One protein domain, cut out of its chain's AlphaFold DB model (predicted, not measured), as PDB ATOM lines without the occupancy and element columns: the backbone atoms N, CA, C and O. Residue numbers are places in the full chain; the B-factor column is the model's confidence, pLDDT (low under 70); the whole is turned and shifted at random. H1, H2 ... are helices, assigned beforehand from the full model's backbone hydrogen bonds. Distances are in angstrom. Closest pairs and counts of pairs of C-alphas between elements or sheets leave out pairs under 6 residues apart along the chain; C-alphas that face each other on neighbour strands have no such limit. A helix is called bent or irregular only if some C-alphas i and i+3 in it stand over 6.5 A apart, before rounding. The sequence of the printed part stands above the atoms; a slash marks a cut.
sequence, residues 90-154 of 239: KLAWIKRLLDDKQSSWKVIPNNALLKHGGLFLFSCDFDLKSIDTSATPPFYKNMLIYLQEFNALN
ATOM      1  N   LYS A  90      63.720 159.663  14.665       94.38
ATOM      2  CA  LYS A  90      63.677 158.269  15.150       94.38
ATOM      3  C   LYS A  90      64.439 157.315  14.232       94.38
ATOM      4  O   LYS A  90      65.174 156.474  14.730       94.38
ATOM      5  N   LEU A  91      64.316 157.472  12.915       94.06
ATOM      6  CA  LEU A  91      65.077 156.670  11.954       94.06
ATOM      7  C   LEU A  91      66.587 156.929  12.064       94.06
ATOM      8  O   LEU A  91      67.375 155.990  12.062       94.06
ATOM      9  N   ALA A  92      67.006 158.184  12.238       93.44
ATOM     10  CA  ALA A  92      68.413 158.524  12.453       93.44
ATOM     11  C   ALA A  92      68.971 157.913  13.752       93.44
ATOM     12  O   ALA A  92      70.135 157.513  13.800       93.44
ATOM     13  N   TRP A  93      68.140 157.786  14.791       92.25
ATOM     14  CA  TRP A  93      68.501 157.118  16.043       92.25
ATOM     15  C   TRP A  93      68.798 155.624  15.882       92.25
ATOM     16  O   TRP A  93      69.612 155.109  16.646       92.25
ATOM     17  N   ILE A  94      68.219 154.940  14.888       92.81
ATOM     18  CA  ILE A  94      68.487 153.513  14.633       92.81
ATOM     19  C   ILE A  94      69.982 153.277  14.411       92.81
ATOM     20  O   ILE A  94      70.553 152.361  14.994       92.81
ATOM     21  N   LYS A  95      70.655 154.162  13.664       91.00
ATOM     22  CA  LYS A  95      72.109 154.072  13.451       91.00
ATOM     23  C   LYS A  95      72.897 154.113  14.764       91.00
ATOM     24  O   LYS A  95      73.902 153.435  14.896       91.00
ATOM     25  N   ARG A  96      72.428 154.887  15.750       90.19
ATOM     26  CA  ARG A  96      73.057 154.976  17.079       90.19
ATOM     27  C   ARG A  96      72.799 153.725  17.918       90.19
ATOM     28  O   ARG A  96      73.635 153.368  18.742       90.19
ATOM     29  N   LEU A  97      71.641 153.086  17.739       89.94
ATOM     30  CA  LEU A  97      71.324 151.815  18.393       89.94
ATOM     31  C   LEU A  97      72.204 150.688  17.857       89.94
ATOM     32  O   LEU A  97      72.759 149.942  18.656       89.94
ATOM     33  N   LEU A  98      72.363 150.623  16.534       90.31
ATOM     34  CA  LEU A  98      73.134 149.594  15.835       90.31
ATOM     35  C   LEU A  98      74.658 149.780  15.903       90.31
ATOM     36  O   LEU A  98      75.379 148.918  15.428       90.31
ATOM     37  N   ASP A  99      75.146 150.880  16.478       90.50
ATOM     38  CA  ASP A  99      76.577 151.082  16.733       90.50
ATOM     39  C   ASP A  99      77.140 149.962  17.633       90.50
ATOM     40  O   ASP A  99      76.474 149.542  18.584       90.50
ATOM     41  N   ASP A 100      78.375 149.524  17.398       81.75
ATOM     42  CA  ASP A 100      78.988 148.390  18.110       81.75
ATOM     43  C   ASP A 100      79.356 148.722  19.565       81.75
ATOM     44  O   ASP A 100      79.637 147.846  20.385       81.75
ATOM     45  N   LYS A 101      79.322 150.008  19.932       87.81
ATOM     46  CA  LYS A 101      79.635 150.456  21.291       87.81
ATOM     47  C   LYS A 101      78.612 149.939  22.298       87.81
ATOM     48  O   LYS A 101      77.432 150.318  22.259       87.81
ATOM     49  N   GLN A 102      79.097 149.172  23.271       81.38
ATOM     50  CA  GLN A 102      78.328 148.748  24.437       81.38
ATOM     51  C   GLN A 102      78.041 149.959  25.324       81.38
ATOM     52  O   GLN A 102      78.923 150.501  25.981       81.38
ATOM     53  N   SER A 103      76.800 150.437  25.288       88.06
ATOM     54  CA  SER A 103      76.365 151.613  26.043       88.06
ATOM     55  C   SER A 103      75.195 151.250  26.946       88.06
ATOM     56  O   SER A 103      74.237 150.637  26.481       88.06
ATOM     57  N   SER A 104      75.203 151.691  28.205       90.25
ATOM     58  CA  SER A 104      74.181 151.315  29.199       90.25
ATOM     59  C   SER A 104      72.747 151.652  28.771       90.25
ATOM     60  O   SER A 104      71.808 150.924  29.076       90.25
ATOM     61  N   TRP A 105      72.560 152.720  27.990       88.00
ATOM     62  CA  TRP A 105      71.243 153.122  27.484       88.00
ATOM     63  C   TRP A 105      70.642 152.141  26.455       88.00
ATOM     64  O   TRP A 105      69.438 152.187  26.199       88.00
ATOM     65  N   LYS A 106      71.445 151.225  25.892       91.38
ATOM     66  CA  LYS A 106      70.998 150.162  24.975       91.38
ATOM     67  C   LYS A 106      70.407 148.951  25.697       91.38
ATOM     68  O   LYS A 106      69.715 148.158  25.066       91.38
ATOM     69  N   VAL A 107      70.628 148.815  27.006       92.06
ATOM     70  CA  VAL A 107      70.214 147.631  27.779       92.06
ATOM     71  C   VAL A 107      68.700 147.441  27.748       92.06
ATOM     72  O   VAL A 107      68.234 146.344  27.465       92.06
ATOM     73  N   ILE A 108      67.928 148.507  27.966       91.75
ATOM     74  CA  ILE A 108      66.458 148.447  27.987       91.75
ATOM     75  C   ILE A 108      65.878 147.996  26.634       91.75
ATOM     76  O   ILE A 108      65.161 146.994  26.618       91.75
ATOM     77  N   PRO A 109      66.158 148.675  25.498       91.31
ATOM     78  CA  PRO A 109      65.621 148.238  24.209       91.31
ATOM     79  C   PRO A 109      66.147 146.865  23.791       91.31
ATOM     80  O   PRO A 109      65.397 146.098  23.191       91.31
ATOM     81  N   ASN A 110      67.397 146.530  24.129       92.06
ATOM     82  CA  ASN A 110      67.942 145.210  23.842       92.06
ATOM     83  C   ASN A 110      67.179 144.126  24.611       92.06
ATOM     84  O   ASN A 110      66.705 143.181  23.992       92.06
ATOM     85  N   ASN A 111      66.993 144.308  25.925       91.81
ATOM     86  CA  ASN A 111      66.285 143.369  26.798       91.81
ATOM     87  C   ASN A 111      64.834 143.147  26.353       91.81
ATOM     88  O   ASN A 111      64.387 142.009  26.234       91.81
ATOM     89  N   ALA A 112      64.121 144.232  26.034       91.25
ATOM     90  CA  ALA A 112      62.735 144.166  25.573       91.25
ATOM     91  C   ALA A 112      62.567 143.360  24.272       91.25
ATOM     92  O   ALA A 112      61.531 142.735  24.062       91.25
ATOM     93  N   LEU A 113      63.586 143.357  23.408       91.06
ATOM     94  CA  LEU A 113      63.565 142.686  22.108       91.06
ATOM     95  C   LEU A 113      64.387 141.387  22.080       91.06
ATOM     96  O   LEU A 113      64.528 140.796  21.011       91.06
ATOM     97  N   LEU A 114      64.914 140.902  23.213       89.75
ATOM     98  CA  LEU A 114      65.811 139.732  23.254       89.75
ATOM     99  C   LEU A 114      65.223 138.494  22.579       89.75
ATOM    100  O   LEU A 114      65.939 137.776  21.885       89.75
ATOM    101  N   LYS A 115      63.912 138.274  22.733       88.12
ATOM    102  CA  LYS A 115      63.183 137.164  22.099       88.12
ATOM    103  C   LYS A 115      63.317 137.159  20.570       88.12
ATOM    104  O   LYS A 115      63.214 136.105  19.955       88.12
ATOM    105  N   HIS A 116      63.563 138.322  19.979       88.81
ATOM    106  CA  HIS A 116      63.673 138.545  18.542       88.81
ATOM    107  C   HIS A 116      65.090 138.976  18.113       88.81
ATOM    108  O   HIS A 116      65.254 139.513  17.022       88.81
ATOM    109  N   GLY A 117      66.115 138.762  18.943       86.38
ATOM    110  CA  GLY A 117      67.502 139.130  18.618       86.38
ATOM    111  C   GLY A 117      67.921 140.522  19.083       86.38
ATOM    112  O   GLY A 117      68.952 141.040  18.657       86.38
ATOM    113  N   GLY A 118      67.147 141.135  19.978       91.19
ATOM    114  CA  GLY A 118      67.508 142.394  20.613       91.19
ATOM    115  C   GLY A 118      67.570 143.541  19.608       91.19
ATOM    116  O   GLY A 118      66.661 143.731  18.795       91.19
ATOM    117  N   LEU A 119      68.660 144.306  19.644       91.44
ATOM    118  CA  LEU A 119      68.870 145.421  18.714       91.44
ATOM    119  C   LEU A 119      69.072 144.984  17.258       91.44
ATOM    120  O   LEU A 119      68.814 145.778  16.356       91.44
ATOM    121  N   PHE A 120      69.470 143.735  17.009       90.75
ATOM    122  CA  PHE A 120      69.651 143.232  15.647       90.75
ATOM    123  C   PHE A 120      68.346 143.237  14.841       90.75
ATOM    124  O   PHE A 120      68.380 143.359  13.618       90.75
ATOM    125  N   LEU A 121      67.192 143.208  15.516       91.69
ATOM    126  CA  LEU A 121      65.887 143.304  14.869       91.69
ATOM    127  C   LEU A 121      65.755 144.548  13.976       91.69
ATOM    128  O   LEU A 121      65.099 144.483  12.941       91.69
ATOM    129  N   PHE A 122      66.400 145.666  14.329       90.44
ATOM    130  CA  PHE A 122      66.375 146.888  13.516       90.44
ATOM    131  C   PHE A 122      67.091 146.742  12.160       90.44
ATOM    132  O   PHE A 122      66.908 147.592  11.291       90.44
ATOM    133  N   SER A 123      67.865 145.673  11.963       87.69
ATOM    134  CA  SER A 123      68.516 145.320  10.695       87.69
ATOM    135  C   SER A 123      67.719 144.292   9.876       87.69
ATOM    136  O   SER A 123      68.083 143.987   8.743       87.69
ATOM    137  N   CYS A 124      66.639 143.735  10.430       88.44
ATOM    138  CA  CYS A 124      65.827 142.696   9.795       88.44
ATOM    139  C   CYS A 124      64.694 143.286   8.933       88.44
ATOM    140  O   CYS A 124      64.130 144.333   9.252       88.44
ATOM    141  N   ASP A 125      64.274 142.569   7.881       88.12
ATOM    142  CA  ASP A 125      63.066 142.911   7.106       88.12
ATOM    143  C   ASP A 125      61.812 142.291   7.740       88.12
ATOM    144  O   ASP A 125      61.256 141.318   7.232       88.12
ATOM    145  N   PHE A 126      61.393 142.819   8.886       90.56
ATOM    146  CA  PHE A 126      60.322 142.234   9.690       90.56
ATOM    147  C   PHE A 126      58.903 142.709   9.344       90.56
ATOM    148  O   PHE A 126      58.690 143.662   8.592       90.56
ATOM    149  N   ASP A 127      57.914 142.020   9.926       89.75
ATOM    150  CA  ASP A 127      56.518 142.457   9.995       89.75
ATOM    151  C   ASP A 127      56.082 142.562  11.463       89.75
ATOM    152  O   ASP A 127      56.053 141.569  12.196       89.75
ATOM    153  N   LEU A 128      55.710 143.767  11.890       88.56
ATOM    154  CA  LEU A 128      55.269 144.065  13.253       88.56
ATOM    155  C   LEU A 128      54.063 143.249  13.707       88.56
ATOM    156  O   LEU A 128      53.900 143.046  14.904       88.56
ATOM    157  N   LYS A 129      53.234 142.752  12.782       87.62
ATOM    158  CA  LYS A 129      52.108 141.867  13.130       87.62
ATOM    159  C   LYS A 129      52.567 140.534  13.721       87.62
ATOM    160  O   LYS A 129      51.797 139.874  14.406       87.62
ATOM    161  N   SER A 130      53.802 140.139  13.424       83.62
ATOM    162  CA  SER A 130      54.394 138.863  13.833       83.62
ATOM    163  C   SER A 130      55.401 138.980  14.980       83.62
ATOM    164  O   SER A 130      55.947 137.967  15.410       83.62
ATOM    165  N   ILE A 131      55.647 140.195  15.478       86.38
ATOM    166  CA  ILE A 131      56.599 140.462  16.559       86.38
ATOM    167  C   ILE A 131      55.830 140.849  17.814       86.38
ATOM    168  O   ILE A 131      54.986 141.749  17.792       86.38
ATOM    169  N   ASP A 132      56.179 140.223  18.932       85.19
ATOM    170  CA  ASP A 132      55.677 140.653  20.227       85.19
ATOM    171  C   ASP A 132      56.414 141.924  20.668       85.19
ATOM    172  O   ASP A 132      57.626 141.932  20.876       85.19
ATOM    173  N   THR A 133      55.672 143.026  20.769       85.12
ATOM    174  CA  THR A 133      56.192 144.343  21.174       85.12
ATOM    175  C   THR A 133      55.579 144.832  22.484       85.12
ATOM    176  O   THR A 133      55.651 146.023  22.788       85.12
ATOM    177  N   SER A 134      54.950 143.939  23.254       84.75
ATOM    178  CA  SER A 134      54.265 144.273  24.510       84.75
ATOM    179  C   SER A 134      55.210 144.859  25.566       84.75
ATOM    180  O   SER A 134      54.884 145.867  26.187       84.75
ATOM    181  N   ALA A 135      56.408 144.289  25.707       86.19
ATOM    182  CA  ALA A 135      57.435 144.744  26.647       86.19
ATOM    183  C   ALA A 135      58.249 145.957  26.148       86.19
ATOM    184  O   ALA A 135      59.069 146.508  26.887       86.19
ATOM    185  N   THR A 136      58.058 146.382  24.896       89.69
ATOM    186  CA  THR A 136      58.888 147.411  24.259       89.69
ATOM    187  C   THR A 136      58.389 148.814  24.602       89.69
ATOM    188  O   THR A 136      57.238 149.143  24.301       89.69
ATOM    189  N   PRO A 137      59.248 149.705  25.141       91.94
ATOM    190  CA  PRO A 137      58.843 151.074  25.432       91.94
ATOM    191  C   PRO A 137      58.305 151.801  24.184       91.94
ATOM    192  O   PRO A 137      58.848 151.619  23.085       91.94
ATOM    193  N   PRO A 138      57.308 152.700  24.327       92.50
ATOM    194  CA  PRO A 138      56.650 153.364  23.195       92.50
ATOM    195  C   PRO A 138      57.607 154.072  22.229       92.50
ATOM    196  O   PRO A 138      57.382 154.088  21.020       92.50
ATOM    197  N   PHE A 139      58.705 154.625  22.751       92.38
ATOM    198  CA  PHE A 139      59.746 155.265  21.950       92.38
ATOM    199  C   PHE A 139      60.337 154.315  20.896       92.38
ATOM    200  O   PHE A 139      60.408 154.666  19.718       92.38
ATOM    201  N   TYR A 140      60.732 153.109  21.310       92.75
ATOM    202  CA  TYR A 140      61.348 152.112  20.431       92.75
ATOM    203  C   TYR A 140      60.305 151.418  19.558       92.75
ATOM    204  O   TYR A 140      60.573 151.132  18.393       92.75
ATOM    205  N   LYS A 141      59.078 151.241  20.063       92.56
ATOM    206  CA  LYS A 141      57.957 150.743  19.258       92.56
ATOM    207  C   LYS A 141      57.667 151.660  18.065       92.56
ATOM    208  O   LYS A 141      57.575 151.181  16.938       92.56
ATOM    209  N   ASN A 142      57.612 152.978  18.280       92.81
ATOM    210  CA  ASN A 142      57.444 153.949  17.193       92.81
ATOM    211  C   ASN A 142      58.596 153.902  16.185       92.81
ATOM    212  O   ASN A 142      58.373 154.070  14.991       92.81
ATOM    213  N   MET A 143      59.819 153.647  16.649       94.19
ATOM    214  CA  MET A 143      60.974 153.501  15.772       94.19
ATOM    215  C   MET A 143      60.840 152.288  14.841       94.19
ATOM    216  O   MET A 143      61.090 152.427  13.646       94.19
ATOM    217  N   LEU A 144      60.374 151.141  15.351       93.88
ATOM    218  CA  LEU A 144      60.097 149.958  14.528       93.88
ATOM    219  C   LEU A 144      58.968 150.215  13.517       93.88
ATOM    220  O   LEU A 144      59.084 149.819  12.359       93.88
ATOM    221  N   ILE A 145      57.903 150.918  13.925       93.44
ATOM    222  CA  ILE A 145      56.800 151.312  13.028       93.44
ATOM    223  C   ILE A 145      57.334 152.168  11.880       93.44
ATOM    224  O   ILE A 145      57.100 151.860  10.712       93.44
ATOM    225  N   TYR A 146      58.092 153.217  12.199       94.25
ATOM    226  CA  TYR A 146      58.633 154.117  11.184       94.25
ATOM    227  C   TYR A 146      59.653 153.426  10.280       94.25
ATOM    228  O   TYR A 146      59.705 153.743   9.094       94.25
ATOM    229  N   LEU A 147      60.425 152.468  10.800       93.62
ATOM    230  CA  LEU A 147      61.338 151.660   9.993       93.62
ATOM    231  C   LEU A 147      60.580 150.778   8.995       93.62
ATOM    232  O   LEU A 147      60.925 150.759   7.816       93.62
ATOM    233  N   GLN A 148      59.513 150.103   9.430       92.88
ATOM    234  CA  GLN A 148      58.688 149.285   8.539       92.88
ATOM    235  C   GLN A 148      58.041 150.130   7.432       92.88
ATOM    236  O   GLN A 148      58.062 149.741   6.263       92.88
ATOM    237  N   GLU A 149      57.496 151.300   7.780       92.69
ATOM    238  CA  GLU A 149      56.958 152.254   6.801       92.69
ATOM    239  C   GLU A 149      58.038 152.717   5.812       92.69
ATOM    240  O   GLU A 149      57.799 152.765   4.605       92.69
ATOM    241  N   PHE A 150      59.237 153.028   6.308       91.00
ATOM    242  CA  PHE A 150      60.355 153.477   5.482       91.00
ATOM    243  C   PHE A 150      60.815 152.400   4.492       91.00
ATOM    244  O   PHE A 150      60.985 152.700   3.309       91.00
ATOM    245  N   ASN A 151      60.942 151.151   4.947       88.31
ATOM    246  CA  ASN A 151      61.323 150.005   4.117       88.31
ATOM    247  C   ASN A 151      60.239 149.637   3.090       88.31
ATOM    248  O   ASN A 151      60.548 149.121   2.018       88.31
ATOM    249  N   ALA A 152      58.962 149.901   3.388       87.69
ATOM    250  CA  ALA A 152      57.873 149.707   2.429       87.69
ATOM    251  C   ALA A 152      57.920 150.731   1.281       87.69
ATOM    252  O   ALA A 152      57.627 150.382   0.138       87.69
ATOM    253  N   LEU A 153      58.305 151.977   1.580       86.25
ATOM    254  CA  LEU A 153      58.478 153.041   0.582       86.25
ATOM    255  C   LEU A 153      59.781 152.896  -0.210       86.25
ATOM    256  O   LEU A 153      59.834 153.264  -1.381       86.25
ATOM    257  N   ASN A 154      60.820 152.356   0.426       82.00
ATOM    258  CA  ASN A 154      62.140 152.148  -0.154       82.00
ATOM    259  C   ASN A 154      62.470 150.653  -0.110       82.00
ATOM    260  O   ASN A 154      63.245 150.230   0.751       82.00
TER     261      ASN A 154
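This is residues 90 to 154 of the 239 residues of an uncharacterized protein of Gammaproteobacteria bacterium (UniProt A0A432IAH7). Four helices make a small compact body: H3 and the longest helix, H4, run the same way at a small angle, H1 meets residues 142 to 147 of H4 nearly at right angles, coming closest with its first residue, Lys 90, and running away from H4 from there, and H2 lies across the end where H3 and H4 begin. A long loop, residues 124 to 137, folds back from the end of H3 to the start of H4. The printed part has 65 residues, with helices H1, H2, H3 and H4 in that order and no named strand; the class is all helix. The radius of gyration of the C-alphas is 11.1 A, and the rounded outline spans 32 by 23 by 18 A.

H1, residues 90 to 97, touches H4, residues 138 to 153, which meets it with residues 142 to 147 alone; the closest C-alphas, of Lys 90 and Met 143, are 5.5 A apart. Their lines are only just about perpendicular, at 72 degrees. H2, residues 104 to 112, and H3, residues 118 to 123, touch only at the corner by their link, about perpendicular at 86 degrees; their closest C-alphas, of Asn 110 and Gly 118, are 4.3 A apart. H3 and H4 are close but not clearly touching, at a shallow tilt of 22 degrees, the same way; their closest C-alphas, of Phe 122 and Leu 144, are 7.1 A apart. Every O i to N i+4 pair is within hydrogen-bond range in H4, against 2 of 4 in H1, 3 of 5 in H2 and 0 of 2 in H3, where 3 of 3 O i to N i+3 pairs are.

H1 begins at C-alpha 90 (63.677, 158.269, 15.150) and is 10.5 A long. H2, 14.0 A, is only just irregular: C-alphas 105 and 108 are 6.7 A apart. H3 is 10.4 A long. H4, 22.7 A, ends at C-alpha 153 (58.478, 153.041, 0.582).

The C-alphas farthest apart, of Ser 104 and Leu 153, are 32.7 A apart. The printed part has no cut. The link H3 to H4 is long, with 14 residues. Mean pLDDT of the printed part is 89.9, and no printed residue is under 70.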